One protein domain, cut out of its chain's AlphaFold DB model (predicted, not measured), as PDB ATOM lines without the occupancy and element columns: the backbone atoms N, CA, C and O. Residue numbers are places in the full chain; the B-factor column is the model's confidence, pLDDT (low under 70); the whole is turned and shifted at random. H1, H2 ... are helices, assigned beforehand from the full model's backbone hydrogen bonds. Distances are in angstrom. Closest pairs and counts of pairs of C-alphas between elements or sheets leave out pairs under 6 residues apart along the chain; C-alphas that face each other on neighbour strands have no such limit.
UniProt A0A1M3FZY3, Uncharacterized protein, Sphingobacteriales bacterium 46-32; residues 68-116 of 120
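Overview. This is residues 68 to 116 of the 120 residues of an uncharacterized protein of Sphingobacteriales bacterium 46-32 (UniProt A0A1M3FZY3). Look first for little regular structure: long winding loops, with the short turn H1 in one half and the longer helix H2 at one end of the longest axis, far from the loop that folds back round Lys 79. The printed part has 49 residues, with H1 then H2 and no named strand; the class is all helix, though named elements hold only 14 residues. It is compact, with a radius of gyration of the C-alphas of 10.8 A and spans of 30 by 21 by 16 A.

Along the chain. Start at C-alpha 68, (145.089, 172.137, 73.907); residues 68 to 87 hold no named element. H1, residues 88 to 91, begins at (128.216, 168.932, 91.086). H2, residues 107 to 116, runs 14.9 A to C-alpha 116 at (147.623, 158.356, 78.545).

Arrangement. You will find H1 and H2 apart. In H2, 5 of 6 O i to N i+4 pairs are within hydrogen-bond range; H1 is too short for such a pair.

Size, cuts and confidence. The C-alphas farthest apart, Lys 79 and Lys 114, are 31.0 A apart. The printed part has no cut. The H1 to H2 link, 15 residues, is long. Look for pLDDT under 70 at residues 68 to 74 and 112 to 116.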
ATOM      1  N   ALA A  68     144.452 173.433  73.627       49.69
ATOM      2  CA  ALA A  68     145.089 172.137  73.907       49.69
ATOM      3  C   ALA A  68     145.413 172.156  75.407       49.69
ATOM      4  O   ALA A  68     146.331 172.831  75.835       49.69
ATOM      5  N   THR A  69     144.697 171.521  76.317       41.84
ATOM      6  CA  THR A  69     144.083 170.205  76.276       41.84
ATOM      7  C   THR A  69     142.967 170.305  77.302       41.84
ATOM      8  O   THR A  69     143.254 170.365  78.495       41.84
ATOM      9  N   GLN A  70     141.709 170.420  76.865       51.62
ATOM     10  CA  GLN A  70     140.580 170.392  77.794       51.62
ATOM     11  C   GLN A  70     140.688 169.076  78.558       51.62
ATOM     12  O   GLN A  70     140.533 167.998  77.980       51.62
ATOM     13  N   ALA A  71     141.054 169.158  79.836       54.25
ATOM     14  CA  ALA A  71     141.079 168.023  80.733       54.25
ATOM     15  C   ALA A  71     139.632 167.566  80.896       54.25
ATOM     16  O   ALA A  71     138.983 168.043  81.809       54.25
ATOM     17  N   LYS A  72     139.139 166.756  79.941       55.75
ATOM     18  CA  LYS A  72     137.772 166.228  79.786       55.75
ATOM     19  C   LYS A  72     136.834 166.735  80.881       55.75
ATOM     20  O   LYS A  72     136.527 166.013  81.825       55.75
ATOM     21  N   THR A  73     136.439 168.002  80.785       56.22
ATOM     22  CA  THR A  73     135.491 168.574  81.728       56.22
ATOM     23  C   THR A  73     134.152 168.072  81.253       56.22
ATOM     24  O   THR A  73     133.662 168.503  80.212       56.22
ATOM     25  N   SER A  74     133.593 167.100  81.953       66.94
ATOM     26  CA  SER A  74     132.300 166.554  81.573       66.94
ATOM     27  C   SER A  74     131.145 167.542  81.854       66.94
ATOM     28  O   SER A  74     130.057 167.344  81.328       66.94
ATOM     29  N   GLY A  75     131.398 168.654  82.576       80.88
ATOM     30  CA  GLY A  75     130.379 169.627  83.004       80.88
ATOM     31  C   GLY A  75     130.533 171.085  82.527       80.88
ATOM     32  O   GLY A  75     131.514 171.443  81.871       80.88
ATOM     33  N   PRO A  76     129.563 171.965  82.869       89.69
ATOM     34  CA  PRO A  76     129.436 173.317  82.304       89.69
ATOM     35  C   PRO A  76     130.591 174.272  82.652       89.69
ATOM     36  O   PRO A  76     131.020 174.351  83.802       89.69
ATOM     37  N   LEU A  77     131.056 175.070  81.690       88.62
ATOM     38  CA  LEU A  77     132.121 176.063  81.894       88.62
ATOM     39  C   LEU A  77     131.553 177.475  82.107       88.62
ATOM     40  O   LEU A  77     130.444 177.796  81.680       88.62
ATOM     41  N   LYS A  78     132.332 178.341  82.761       87.62
ATOM     42  CA  LYS A  78     132.073 179.788  82.802       87.62
ATOM     43  C   LYS A  78     132.553 180.472  81.506       87.62
ATOM     44  O   LYS A  78     133.222 179.852  80.683       87.62
ATOM     45  N   LYS A  79     132.255 181.770  81.332       88.19
ATOM     46  CA  LYS A  79     132.688 182.563  80.156       88.19
ATOM     47  C   LYS A  79     134.212 182.633  79.985       88.19
ATOM     48  O   LYS A  79     134.689 182.804  78.873       88.19
ATOM     49  N   ASP A  80     134.957 182.506  81.077       81.88
ATOM     50  CA  ASP A  80     136.421 182.460  81.135       81.88
ATOM     51  C   ASP A  80     137.004 181.065  80.834       81.88
ATOM     52  O   ASP A  80     138.219 180.899  80.847       81.88
ATOM     53  N   GLY A  81     136.167 180.053  80.570       81.56
ATOM     54  CA  GLY A  81     136.602 178.685  80.260       81.56
ATOM     55  C   GLY A  81     136.956 177.830  81.482       81.56
ATOM     56  O   GLY A  81     137.213 176.637  81.338       81.56
ATOM     57  N   THR A  82     136.923 178.391  82.694       83.88
ATOM     58  CA  THR A  82     137.141 177.641  83.941       83.88
ATOM     59  C   THR A  82     135.902 176.803  84.300       83.88
ATOM     60  O   THR A  82     134.772 177.283  84.127       83.88
ATOM     61  N   PRO A  83     136.057 175.586  84.867       87.50
ATOM     62  CA  PRO A  83     134.928 174.783  85.331       87.50
ATOM     63  C   PRO A  83     134.034 175.525  86.326       87.50
ATOM     64  O   PRO A  83     134.496 176.113  87.316       87.50
ATOM     65  N   ASP A  84     132.720 175.496  86.098       89.12
ATOM     66  CA  ASP A  84     131.787 176.157  86.994       89.12
ATOM     67  C   ASP A  84     131.465 175.306  88.234       89.12
ATOM     68  O   ASP A  84     130.592 174.443  88.193       89.12
ATOM     69  N   LYS A  85     132.138 175.588  89.364       86.94
ATOM     70  CA  LYS A  85     131.973 174.903  90.669       86.94
ATOM     71  C   LYS A  85     130.558 174.944  91.268       86.94
ATOM     72  O   LYS A  85     130.312 174.296  92.286       86.94
ATOM     73  N   ARG A  86     129.623 175.694  90.672       91.19
ATOM     74  CA  ARG A  86     128.198 175.621  91.033       91.19
ATOM     75  C   ARG A  86     127.603 174.245  90.712       91.19
ATOM     76  O   ARG A  86     126.771 173.758  91.472       91.19
ATOM     77  N   TYR A  87     128.080 173.589  89.655       89.06
ATOM     78  CA  TYR A  87     127.610 172.269  89.233       89.06
ATOM     79  C   TYR A  87     128.379 171.142  89.929       89.06
ATOM     80  O   TYR A  87     129.597 171.211  90.079       89.06
ATOM     81  N   LYS A  88     127.665 170.082  90.336       87.12
ATOM     82  CA  LYS A  88     128.216 168.932  91.086       87.12
ATOM     83  C   LYS A  88     129.359 168.228  90.351       87.12
ATOM     84  O   LYS A  88     130.338 167.834  90.972       87.12
ATOM     85  N   GLU A  89     129.238 168.122  89.040       84.56
ATOM     86  CA  GLU A  89     130.237 167.533  88.153       84.56
ATOM     87  C   GLU A  89     131.581 168.263  88.217       84.56
ATOM     88  O   GLU A  89     132.631 167.646  88.367       84.56
ATOM     89  N   ASN A  90     131.547 169.594  88.259       85.00
ATOM     90  CA  ASN A  90     132.755 170.408  88.310       85.00
ATOM     91  C   ASN A  90     133.382 170.506  89.706       85.00
ATOM     92  O   ASN A  90     134.501 170.997  89.844       85.00
ATOM     93  N   LYS A  91     132.671 170.067  90.755       82.19
ATOM     94  CA  LYS A  91     133.203 170.031  92.127       82.19
ATOM     95  C   LYS A  91     134.210 168.904  92.329       82.19
ATOM     96  O   LYS A  91     135.068 169.025  93.192       82.19
ATOM     97  N   GLN A  92     134.099 167.839  91.539       76.00
ATOM     98  CA  GLN A  92     134.992 166.679  91.587       76.00
ATOM     99  C   GLN A  92     136.162 166.803  90.602       76.00
ATOM    100  O   GLN A  92     136.941 165.866  90.445       76.00
ATOM    101  N   MET A  93     136.283 167.947  89.919       71.25
ATOM    102  CA  MET A  93     137.327 168.148  88.923       71.25
ATOM    103  C   MET A  93     138.695 168.181  89.587       71.25
ATOM    104  O   MET A  93     138.932 168.884  90.571       71.25
ATOM    105  N   VAL A  94     139.585 167.400  88.992       72.62
ATOM    106  CA  VAL A  94     140.960 167.202  89.420       72.62
ATOM    107  C   VAL A  94     141.739 168.511  89.404       72.62
ATOM    108  O   VAL A  94     141.489 169.399  88.591       72.62
ATOM    109  N   HIS A  95     142.716 168.616  90.299       82.25
ATOM    110  CA  HIS A  95     143.565 169.791  90.442       82.25
ATOM    111  C   HIS A  95     144.212 170.171  89.102       82.25
ATOM    112  O   HIS A  95     145.026 169.424  88.564       82.25
ATOM    113  N   VAL A  96     143.845 171.321  88.544       83.50
ATOM    114  CA  VAL A  96     144.390 171.840  87.282       83.50
ATOM    115  C   VAL A  96     145.373 172.972  87.551       83.50
ATOM    116  O   VAL A  96     145.232 173.724  88.517       83.50
ATOM    117  N   LYS A  97     146.384 173.098  86.691       82.75
ATOM    118  CA  LYS A  97     147.287 174.253  86.676       82.75
ATOM    119  C   LYS A  97     146.611 175.459  86.016       82.75
ATOM    120  O   LYS A  97     145.516 175.364  85.469       82.75
ATOM    121  N   LYS A  98     147.292 176.608  86.049       80.50
ATOM    122  CA  LYS A  98     146.816 177.872  85.461       80.50
ATOM    123  C   LYS A  98     146.542 177.781  83.950       80.50
ATOM    124  O   LYS A  98     145.728 178.537  83.441       80.50
ATOM    125  N   ASP A  99     147.203 176.860  83.259       80.00
ATOM    126  CA  ASP A  99     147.028 176.534  81.840       80.00
ATOM    127  C   ASP A  99     145.862 175.562  81.566       80.00
ATOM    128  O   ASP A  99     145.650 175.163  80.427       80.00
ATOM    129  N   GLY A 100     145.100 175.150  82.585       75.44
ATOM    130  CA  GLY A 100     143.960 174.236  82.435       75.44
ATOM    131  C   GLY A 100     144.343 172.758  82.291       75.44
ATOM    132  O   GLY A 100     143.481 171.884  82.383       75.44
ATOM    133  N   THR A 101     145.632 172.452  82.139       84.06
ATOM    134  CA  THR A 101     146.142 171.080  82.148       84.06
ATOM    135  C   THR A 101     146.088 170.488  83.559       84.06
ATOM    136  O   THR A 101     146.356 171.169  84.553       84.06
ATOM    137  N   ALA A 102     145.802 169.190  83.662       85.44
ATOM    138  CA  ALA A 102     145.843 168.456  84.926       85.44
ATOM    139  C   ALA A 102     147.223 168.571  85.611       85.44
ATOM    140  O   ALA A 102     148.269 168.286  85.016       85.44
ATOM    141  N   ASP A 103     147.239 168.960  86.886       87.25
ATOM    142  CA  ASP A 103     148.467 169.105  87.658       87.25
ATOM    143  C   ASP A 103     148.993 167.740  88.131       87.25
ATOM    144  O   ASP A 103     148.507 167.167  89.107       87.25
ATOM    145  N   LYS A 104     150.038 167.228  87.467       87.44
ATOM    146  CA  LYS A 104     150.702 165.946  87.783       87.44
ATOM    147  C   LYS A 104     151.398 165.903  89.153       87.44
ATOM    148  O   LYS A 104     151.898 164.843  89.534       87.44
ATOM    149  N   ARG A 105     151.461 167.023  89.887       88.56
ATOM    150  CA  ARG A 105     151.922 167.045  91.286       88.56
ATOM    151  C   ARG A 105     150.948 166.310  92.210       88.56
ATOM    152  O   ARG A 105     151.382 165.708  93.188       88.56
ATOM    153  N   PHE A 106     149.660 166.298  91.865       84.94
ATOM    154  CA  PHE A 106     148.629 165.582  92.611       84.94
ATOM    155  C   PHE A 106     148.586 164.101  92.218       84.94
ATOM    156  O   PHE A 106     148.669 163.744  91.039       84.94
ATOM    157  N   LYS A 107     148.442 163.219  93.218       83.56
ATOM    158  CA  LYS A 107     148.415 161.754  93.031       83.56
ATOM    159  C   LYS A 107     147.303 161.308  92.073       83.56
ATOM    160  O   LYS A 107     147.565 160.465  91.216       83.56
ATOM    161  N   GLU A 108     146.123 161.918  92.171       82.25
ATOM    162  CA  GLU A 108     144.948 161.675  91.312       82.25
ATOM    163  C   GLU A 108     145.288 161.832  89.815       82.25
ATOM    164  O   GLU A 108     145.004 160.961  88.993       82.25
ATOM    165  N   ASN A 109     146.005 162.904  89.471       82.31
ATOM    166  CA  ASN A 109     146.390 163.231  88.096       82.31
ATOM    167  C   ASN A 109     147.575 162.425  87.575       82.31
ATOM    168  O   ASN A 109     147.742 162.250  86.364       82.31
ATOM    169  N   LYS A 110     148.431 161.933  88.475       81.62
ATOM    170  CA  LYS A 110     149.609 161.142  88.108       81.62
ATOM    171  C   LYS A 110     149.209 159.779  87.533       81.62
ATOM    172  O   LYS A 110     149.833 159.319  86.577       81.62
ATOM    173  N   ALA A 111     148.149 159.167  88.069       74.81
ATOM    174  CA  ALA A 111     147.586 157.916  87.557       74.81
ATOM    175  C   ALA A 111     146.935 158.100  86.174       74.81
ATOM    176  O   ALA A 111     147.197 157.310  85.264       74.81
ATOM    177  N   ALA A 112     146.177 159.186  85.981       66.69
ATOM    178  CA  ALA A 112     145.585 159.538  84.689       66.69
ATOM    179  C   ALA A 112     146.656 159.820  83.613       66.69
ATOM    180  O   ALA A 112     146.556 159.341  82.484       66.69
ATOM    181  N   GLY A 113     147.737 160.520  83.979       63.69
ATOM    182  CA  GLY A 113     148.854 160.807  83.075       63.69
ATOM    183  C   GLY A 113     149.666 159.573  82.657       63.69
ATOM    184  O   GLY A 113     150.162 159.540  81.534       63.69
ATOM    185  N   LYS A 114     149.787 158.550  83.519       61.34
ATOM    186  CA  LYS A 114     150.449 157.275  83.170       61.34
ATOM    187  C   LYS A 114     149.633 156.445  82.175       61.34
ATOM    188  O   LYS A 114     150.217 155.810  81.307       61.34
ATOM    189  N   LYS A 115     148.300 156.460  82.283       57.00
ATOM    190  CA  LYS A 115     147.402 155.740  81.361       57.00
ATOM    191  C   LYS A 115     147.378 156.355  79.957       57.00
ATOM    192  O   LYS A 115     147.239 155.617  78.993       57.00
ATOM    193  N   ALA A 116     147.571 157.669  79.838       58.47
ATOM    194  CA  ALA A 116     147.623 158.356  78.545       58.47
ATOM    195  C   ALA A 116     148.942 158.146  77.769       58.47
ATOM    196  O   ALA A 116     148.968 158.347  76.561       58.47
TER     197      ALA A 116